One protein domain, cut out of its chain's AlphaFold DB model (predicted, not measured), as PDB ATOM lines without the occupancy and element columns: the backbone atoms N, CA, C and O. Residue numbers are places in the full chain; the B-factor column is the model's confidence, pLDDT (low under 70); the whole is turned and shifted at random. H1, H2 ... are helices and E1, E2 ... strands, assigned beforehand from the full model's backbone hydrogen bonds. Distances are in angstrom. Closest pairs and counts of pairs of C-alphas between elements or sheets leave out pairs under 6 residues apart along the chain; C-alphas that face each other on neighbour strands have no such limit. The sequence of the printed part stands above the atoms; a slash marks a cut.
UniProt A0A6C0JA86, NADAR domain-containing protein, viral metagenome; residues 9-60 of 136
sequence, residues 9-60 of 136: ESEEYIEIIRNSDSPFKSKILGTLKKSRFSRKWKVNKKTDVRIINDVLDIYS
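What this domain is: This is residues 9 to 60 of the 136 residues of the protein "NADAR domain-containing protein" of viral metagenome (UniProt A0A6C0JA86). Three short helices stand round a small core, their centres making a triangle: H1 and H2 form a hairpin of helices running opposite ways, and H3 lies beside H2, running the same way. A small two-stranded hairpin, E1 and E2, sits at the end of this group where H1 ends and H2 begins, and E2 passes straight into H3. Between H2 and E1 the chain makes a wide loop, residues 31 to 41, with no named element. You have 52 printed residues with three named helices and two named strands, in the order H1 H2 E1 E2 H3; the sheet, E1 - E2, is antiparallel and the class is mixed, helices and strands. The whole is compact, with a radius of gyration of the C-alphas of 9.5 A and spans of 26 by 24 by 17 A.

How they stand to each other: Start with H1, residues 9 to 19, and go on to H2, residues 23 to 30: they touch, their closest C-alphas being those of Ile 17 and Ser 26, 5.0 A apart. This helical hairpin has a shallow tilt of 9 degrees, opposite ways. Next look at E1, residues 42 to 44, where the C-alphas of Asn 19 and Asn 44, 6.8 A apart, are the closest of H1 and E1. E1 and E2, residues 48 to 51, form a hairpin of antiparallel neighbours at 158 degrees; N 43 and O 50, at 2.9 A, and N 44 and O 48, at 2.8 A, are within hydrogen-bond range. H2 and E2 are apart. H3, residues 52 to 58, only just touches H2, with 3 pairs of C-alphas within 8 A; the closest are those of Leu 29 and Leu 56, 6.7 A apart. Their tilt is a shallow 15 degrees, the same way. H1 and H3 are near each other, with 5 pairs of C-alphas within 10 A. In H1, H2 and H3 every O i to N i+4 pair is within hydrogen-bond range.

Where its parts are: Find C-alpha 9 at (170.995, 205.186, 101.868); from there H1 runs 15.3 A to C-alpha 19. H2 begins at C-alpha 23, (157.660, 194.916, 88.248), and runs 10.2 A to C-alpha 30. E1, three residues from Lys 42 to Asn 44, and E2, four residues from Asp 48 to Ile 51, follow. H3 then runs 10.0 A from C-alpha 52 to C-alpha 58 at (170.094, 195.509, 104.674).

The domain as a whole: The two C-alphas farthest apart, those of Glu 11 and Phe 37, are 26.4 A apart. The printed part has no cut. The link from H2 to E1, with 11 residues, is long; those from H1 to H2, E1 to E2 and E2 to H3 are tight. The mean pLDDT of the printed part is 93.2, and no printed residue of this model is under 70.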
ATOM      1  N   GLU A   9     171.448 206.579 101.827       91.94
ATOM      2  CA  GLU A   9     170.995 205.186 101.868       91.94
ATOM      3  C   GLU A   9     169.592 204.980 101.260       91.94
ATOM      4  O   GLU A   9     169.368 204.028 100.515       91.94
ATOM      5  N   SER A  10     168.644 205.885 101.526       89.88
ATOM      6  CA  SER A  10     167.312 205.850 100.900       89.88
ATOM      7  C   SER A  10     167.395 206.062  99.389       89.88
ATOM      8  O   SER A  10     166.651 205.437  98.636       89.88
ATOM      9  N   GLU A  11     168.289 206.943  98.933       90.62
ATOM     10  CA  GLU A  11     168.518 207.189  97.508       90.62
ATOM     11  C   GLU A  11     169.124 205.963  96.820       90.62
ATOM     12  O   GLU A  11     168.629 205.554  95.767       90.62
ATOM     13  N   GLU A  12     170.114 205.321  97.450       93.62
ATOM     14  CA  GLU A  12     170.650 204.042  96.980       93.62
ATOM     15  C   GLU A  12     169.532 202.995  96.879       93.62
ATOM     16  O   GLU A  12     169.370 202.353  95.840       93.62
ATOM     17  N   TYR A  13     168.698 202.867  97.914       94.94
ATOM     18  CA  TYR A  13     167.614 201.890  97.926       94.94
ATOM     19  C   TYR A  13     166.567 202.127  96.829       94.94
ATOM     20  O   TYR A  13     166.111 201.188  96.168       94.94
ATOM     21  N   ILE A  14     166.209 203.388  96.582       92.31
ATOM     22  CA  ILE A  14     165.312 203.767  95.485       92.31
ATOM     23  C   ILE A  14     165.910 203.370  94.133       92.31
ATOM     24  O   ILE A  14     165.183 202.882  93.263       92.31
ATOM     25  N   GLU A  15     167.218 203.539  93.952       94.62
ATOM     26  CA  GLU A  15     167.893 203.174  92.708       94.62
ATOM     27  C   GLU A  15     167.916 201.650  92.497       94.62
ATOM     28  O   GLU A  15     167.697 201.175  91.381       94.62
ATOM     29  N   ILE A  16     168.045 200.861  93.569       96.31
ATOM     30  CA  ILE A  16     167.889 199.396  93.530       96.31
ATOM     31  C   ILE A  16     166.478 199.007  93.065       96.31
ATOM     32  O   ILE A  16     166.320 198.159  92.183       96.31
ATOM     33  N   ILE A  17     165.435 199.636  93.626       95.19
ATOM     34  CA  ILE A  17     164.036 199.379  93.237       95.19
ATOM     35  C   ILE A  17     163.815 199.714  91.758       95.19
ATOM     36  O   ILE A  17     163.171 198.940  91.037       95.19
ATOM     37  N   ARG A  18     164.346 200.861  91.314       93.19
ATOM     38  CA  ARG A  18     164.231 201.361  89.939       93.19
ATOM     39  C   ARG A  18     164.932 200.450  88.936       93.19
ATOM     40  O   ARG A  18     164.391 200.216  87.860       93.19
ATOM     41  N   ASN A  19     166.091 199.912  89.304       95.56
ATOM     42  CA  ASN A  19     166.890 199.049  88.441       95.56
ATOM     43  C   ASN A  19     166.501 197.573  88.501       95.56
ATOM     44  O   ASN A  19     167.091 196.770  87.776       95.56
ATOM     45  N   SER A  20     165.530 197.173  89.325       96.31
ATOM     46  CA  SER A  20     165.085 195.780  89.341       96.31
ATOM     47  C   SER A  20     164.491 195.376  87.983       96.31
ATOM     48  O   SER A  20     163.771 196.142  87.346       96.31
ATOM     49  N   ASP A  21     164.784 194.160  87.525       94.94
ATOM     50  CA  ASP A  21     164.463 193.734  86.152       94.94
ATOM     51  C   ASP A  21     163.007 193.269  85.950       94.94
ATOM     52  O   ASP A  21     162.655 192.791  84.868       94.94
ATOM     53  N   SER A  22     162.149 193.370  86.974       93.81
ATOM     54  CA  SER A  22     160.729 193.055  86.830       93.81
ATOM     55  C   SER A  22     159.835 193.839  87.797       93.81
ATOM     56  O   SER A  22     160.197 194.023  88.963       93.81
ATOM     57  N   PRO A  23     158.605 194.205  87.382       91.31
ATOM     58  CA  PRO A  23     157.660 194.916  88.248       91.31
ATOM     59  C   PRO A  23     157.359 194.181  89.559       91.31
ATOM     60  O   PRO A  23     157.130 194.796  90.599       91.31
ATOM     61  N   PHE A  24     157.371 192.846  89.530       91.50
ATOM     62  CA  PHE A  24     157.121 192.042  90.721       91.50
ATOM     63  C   PHE A  24     158.274 192.135  91.733       91.50
ATOM     64  O   PHE A  24     158.024 192.149  92.937       91.50
ATOM     65  N   LYS A  25     159.522 192.272  91.269       94.88
ATOM     66  CA  LYS A  25     160.675 192.525  92.143       94.88
ATOM     67  C   LYS A  25     160.643 193.944  92.706       94.88
ATOM     68  O   LYS A  25     160.784 194.080  93.920       94.88
ATOM     69  N   SER A  26     160.341 194.956  91.885       94.50
ATOM     70  CA  SER A  26     160.115 196.329  92.367       94.50
ATOM     71  C   SER A  26     159.044 196.365  93.456       94.50
ATOM     72  O   SER A  26     159.218 197.047  94.459       94.50
ATOM     73  N   LYS A  27     157.958 195.591  93.309       92.38
ATOM     74  CA  LYS A  27     156.908 195.474  94.331       92.38
ATOM     75  C   LYS A  27     157.416 194.843  95.629       92.38
ATOM     76  O   LYS A  27     157.084 195.327  96.707       92.38
ATOM     77  N   ILE A  28     158.171 193.746  95.551       93.31
ATOM     78  CA  ILE A  28     158.730 193.086  96.742       93.31
ATOM     79  C   ILE A  28     159.638 194.055  97.506       93.31
ATOM     80  O   ILE A  28     159.452 194.236  98.707       93.31
ATOM     81  N   LEU A  29     160.557 194.716  96.795       94.38
ATOM     82  CA  LEU A  29     161.468 195.700  97.375       94.38
ATOM     83  C   LEU A  29     160.689 196.897  97.945       94.38
ATOM     84  O   LEU A  29     160.754 197.168  99.133       94.38
ATOM     85  N   GLY A  30     159.822 197.529  97.153       91.75
ATOM     86  CA  GLY A  30     159.050 198.700  97.586       91.75
ATOM     87  C   GLY A  30     158.055 198.446  98.727       91.75
ATOM     88  O   GLY A  30     157.581 199.397  99.337       91.75
ATOM     89  N   THR A  31     157.723 197.187  99.030       90.38
ATOM     90  CA  THR A  31     156.899 196.835 100.202       90.38
ATOM     91  C   THR A  31     157.717 196.402 101.413       90.38
ATOM     92  O   THR A  31     157.124 196.167 102.463       90.38
ATOM     93  N   LEU A  32     159.039 196.262 101.270       90.06
ATOM     94  CA  LEU A  32     159.954 195.739 102.285       90.06
ATOM     95  C   LEU A  32     159.536 194.361 102.844       90.06
ATOM     96  O   LEU A  32     159.850 193.998 103.976       90.06
ATOM     97  N   LYS A  33     158.806 193.553 102.057       88.56
ATOM     98  CA  LYS A  33     158.252 192.263 102.506       88.56
ATOM     99  C   LYS A  33     158.996 191.091 101.888       88.56
ATOM    100  O   LYS A  33     158.826 190.778 100.710       88.56
ATOM    101  N   LYS A  34     159.756 190.374 102.720       88.75
ATOM    102  CA  LYS A  34     160.426 189.130 102.319       88.75
ATOM    103  C   LYS A  34     159.416 188.090 101.844       88.75
ATOM    104  O   LYS A  34     158.365 187.887 102.450       88.75
ATOM    105  N   SER A  35     159.783 187.369 100.788       82.75
ATOM    106  CA  SER A  35     159.037 186.207 100.313       82.75
ATOM    107  C   SER A  35     159.893 184.948 100.406       82.75
ATOM    108  O   SER A  35     161.083 184.931 100.077       82.75
ATOM    109  N   ARG A  36     159.271 183.837 100.822       84.75
ATOM    110  CA  ARG A  36     159.920 182.515 100.793       84.75
ATOM    111  C   ARG A  36     160.284 182.081  99.370       84.75
ATOM    112  O   ARG A  36     161.210 181.298  99.194       84.75
ATOM    113  N   PHE A  37     159.568 182.606  98.375       83.44
ATOM    114  CA  PHE A  37     159.751 182.279  96.964       83.44
ATOM    115  C   PHE A  37     160.879 183.088  96.302       83.44
ATOM    116  O   PHE A  37     161.409 182.655  95.285       83.44
ATOM    117  N   SER A  38     161.293 184.220  96.890       85.12
ATOM    118  CA  SER A  38     162.332 185.109  96.344       85.12
ATOM    119  C   SER A  38     163.732 184.877  96.920       85.12
ATOM    120  O   SER A  38     164.653 185.616  96.590       85.12
ATOM    121  N   ARG A  39     163.932 183.836  97.744       88.06
ATOM    122  CA  ARG A  39     165.189 183.575  98.482       88.06
ATOM    123  C   ARG A  39     166.456 183.481  97.631       88.06
ATOM    124  O   ARG A  39     167.537 183.646  98.167       88.06
ATOM    125  N   LYS A  40     166.340 183.157  96.343       92.62
ATOM    126  CA  LYS A  40     167.478 183.052  95.410       92.62
ATOM    127  C   LYS A  40     167.382 184.041  94.250       92.62
ATOM    128  O   LYS A  40     168.118 183.938  93.273       92.62
ATOM    129  N   TRP A  41     166.408 184.944  94.292       95.38
ATOM    130  CA  TRP A  41     166.157 185.851  93.186       95.38
ATOM    131  C   TRP A  41     167.113 187.027  93.267       95.38
ATOM    132  O   TRP A  41     167.183 187.690  94.295       95.38
ATOM    133  N   LYS A  42     167.810 187.293  92.165       97.00
ATOM    134  CA  LYS A  42     168.635 188.491  92.004       97.00
ATOM    135  C   LYS A  42     167.748 189.713  91.769       97.00
ATOM    136  O   LYS A  42     166.740 189.564  91.072       97.00
ATOM    137  N   VAL A  43     168.114 190.888  92.282       96.81
ATOM    138  CA  VAL A  43     167.396 192.153  92.011       96.81
ATOM    139  C   VAL A  43     167.308 192.402  90.504       96.81
ATOM    140  O   VAL A  43     166.216 192.521  89.947       96.81
ATOM    141  N   ASN A  44     168.453 192.363  89.828       97.50
ATOM    142  CA  ASN A  44     168.572 192.423  88.382       97.50
ATOM    143  C   ASN A  44     169.659 191.445  87.918       97.50
ATOM    144  O   ASN A  44     170.796 191.479  88.378       97.50
ATOM    145  N   LYS A  45     169.342 190.551  86.976       95.62
ATOM    146  CA  LYS A  45     170.313 189.537  86.517       95.62
ATOM    147  C   LYS A  45     171.569 190.117  85.846       95.62
ATOM    148  O   LYS A  45     172.546 189.382  85.729       95.62
ATOM    149  N   LYS A  46     171.529 191.370  85.385       95.75
ATOM    150  CA  LYS A  46     172.602 192.042  84.639       95.75
ATOM    151  C   LYS A  46     173.302 193.135  85.446       95.75
ATOM    152  O   LYS A  46     174.522 193.197  85.401       95.75
ATOM    153  N   THR A  47     172.553 193.986  86.148       96.00
ATOM    154  CA  THR A  47     173.101 195.217  86.754       96.00
ATOM    155  C   THR A  47     173.198 195.186  88.279       96.00
ATOM    156  O   THR A  47     174.014 195.911  88.833       96.00
ATOM    157  N   ASP A  48     172.422 194.341  88.964       95.56
ATOM    158  CA  ASP A  48     172.463 194.198  90.424       95.56
ATOM    159  C   ASP A  48     172.173 192.748  90.826       95.56
ATOM    160  O   ASP A  48     171.030 192.317  91.014       95.56
ATOM    161  N   VAL A  49     173.244 191.965  90.924       96.56
ATOM    162  CA  VAL A  49     173.161 190.519  91.140       96.56
ATOM    163  C   VAL A  49     172.950 190.121  92.604       96.56
ATOM    164  O   VAL A  49     172.934 188.918  92.882       96.56
ATOM    165  N   ARG A  50     172.767 191.083  93.522       96.69
ATOM    166  CA  ARG A  50     172.445 190.810  94.930       96.69
ATOM    167  C   ARG A  50     171.117 190.067  95.048       96.69
ATOM    168  O   ARG A  50     170.204 190.253  94.237       96.69
ATOM    169  N   ILE A  51     170.999 189.217  96.064       96.31
ATOM    170  CA  ILE A  51     169.765 188.482  96.349       96.31
ATOM    171  C   ILE A  51     168.750 189.428  96.995       96.31
ATOM    172  O   ILE A  51     169.074 190.160  97.923       96.31
ATOM    173  N   ILE A  52     167.499 189.390  96.527       95.81
ATOM    174  CA  ILE A  52     166.426 190.290  96.980       95.81
ATOM    175  C   ILE A  52     166.233 190.230  98.495       95.81
ATOM    176  O   ILE A  52     166.034 191.265  99.115       95.81
ATOM    177  N   ASN A  53     166.278 189.039  99.096       95.25
ATOM    178  CA  ASN A  53     166.076 188.916 100.539       95.25
ATOM    179  C   ASN A  53     167.242 189.511 101.344       95.25
ATOM    180  O   ASN A  53     166.972 190.129 102.364       95.25
ATOM    181  N   ASP A  54     168.480 189.409 100.854       95.81
ATOM    182  CA  ASP A  54     169.651 190.010 101.505       95.81
ATOM    183  C   ASP A  54     169.571 191.542 101.430       95.81
ATOM    184  O   ASP A  54     169.810 192.237 102.410       95.81
ATOM    185  N   VAL A  55     169.144 192.075 100.279       96.31
ATOM    186  CA  VAL A  55     168.854 193.508 100.117       96.31
ATOM    187  C   VAL A  55     167.753 193.948 101.084       96.31
ATOM    188  O   VAL A  55     167.892 194.962 101.756       96.31
ATOM    189  N   LEU A  56     166.664 193.187 101.197       95.38
ATOM    190  CA  LEU A  56     165.594 193.499 102.147       95.38
ATOM    191  C   LEU A  56     166.079 193.504 103.600       95.38
ATOM    192  O   LEU A  56     165.586 194.313 104.374       95.38
ATOM    193  N   ASP A  57     167.019 192.631 103.966       95.06
ATOM    194  CA  ASP A  57     167.603 192.617 105.307       95.06
ATOM    195  C   ASP A  57     168.435 193.882 105.566       95.06
ATOM    196  O   ASP A  57     168.249 194.516 106.606       95.06
ATOM    197  N   ILE A  58     169.261 194.296 104.595       95.75
ATOM    198  CA  ILE A  58     170.094 195.509 104.674       95.75
ATOM    199  C   ILE A  58     169.246 196.766 104.886       95.75
ATOM    200  O   ILE A  58     169.592 197.573 105.734       95.75
ATOM    201  N   TYR A  59     168.144 196.927 104.148       95.44
ATOM    202  CA  TYR A  59     167.343 198.163 104.152       95.44
ATOM    203  C   TYR A  59     166.063 198.074 104.998       95.44
ATOM    204  O   TYR A  59     165.179 198.924 104.887       95.44
ATOM    205  N   SER A  60     165.928 197.042 105.836       93.25
ATOM    206  CA  SER A  60     164.712 196.790 106.629       93.25
ATOM    207  C   SER A  60     164.386 197.887 107.650       93.25
ATOM    208  O   SER A  60     163.238 197.992 108.082       93.25
TER     209      SER A  60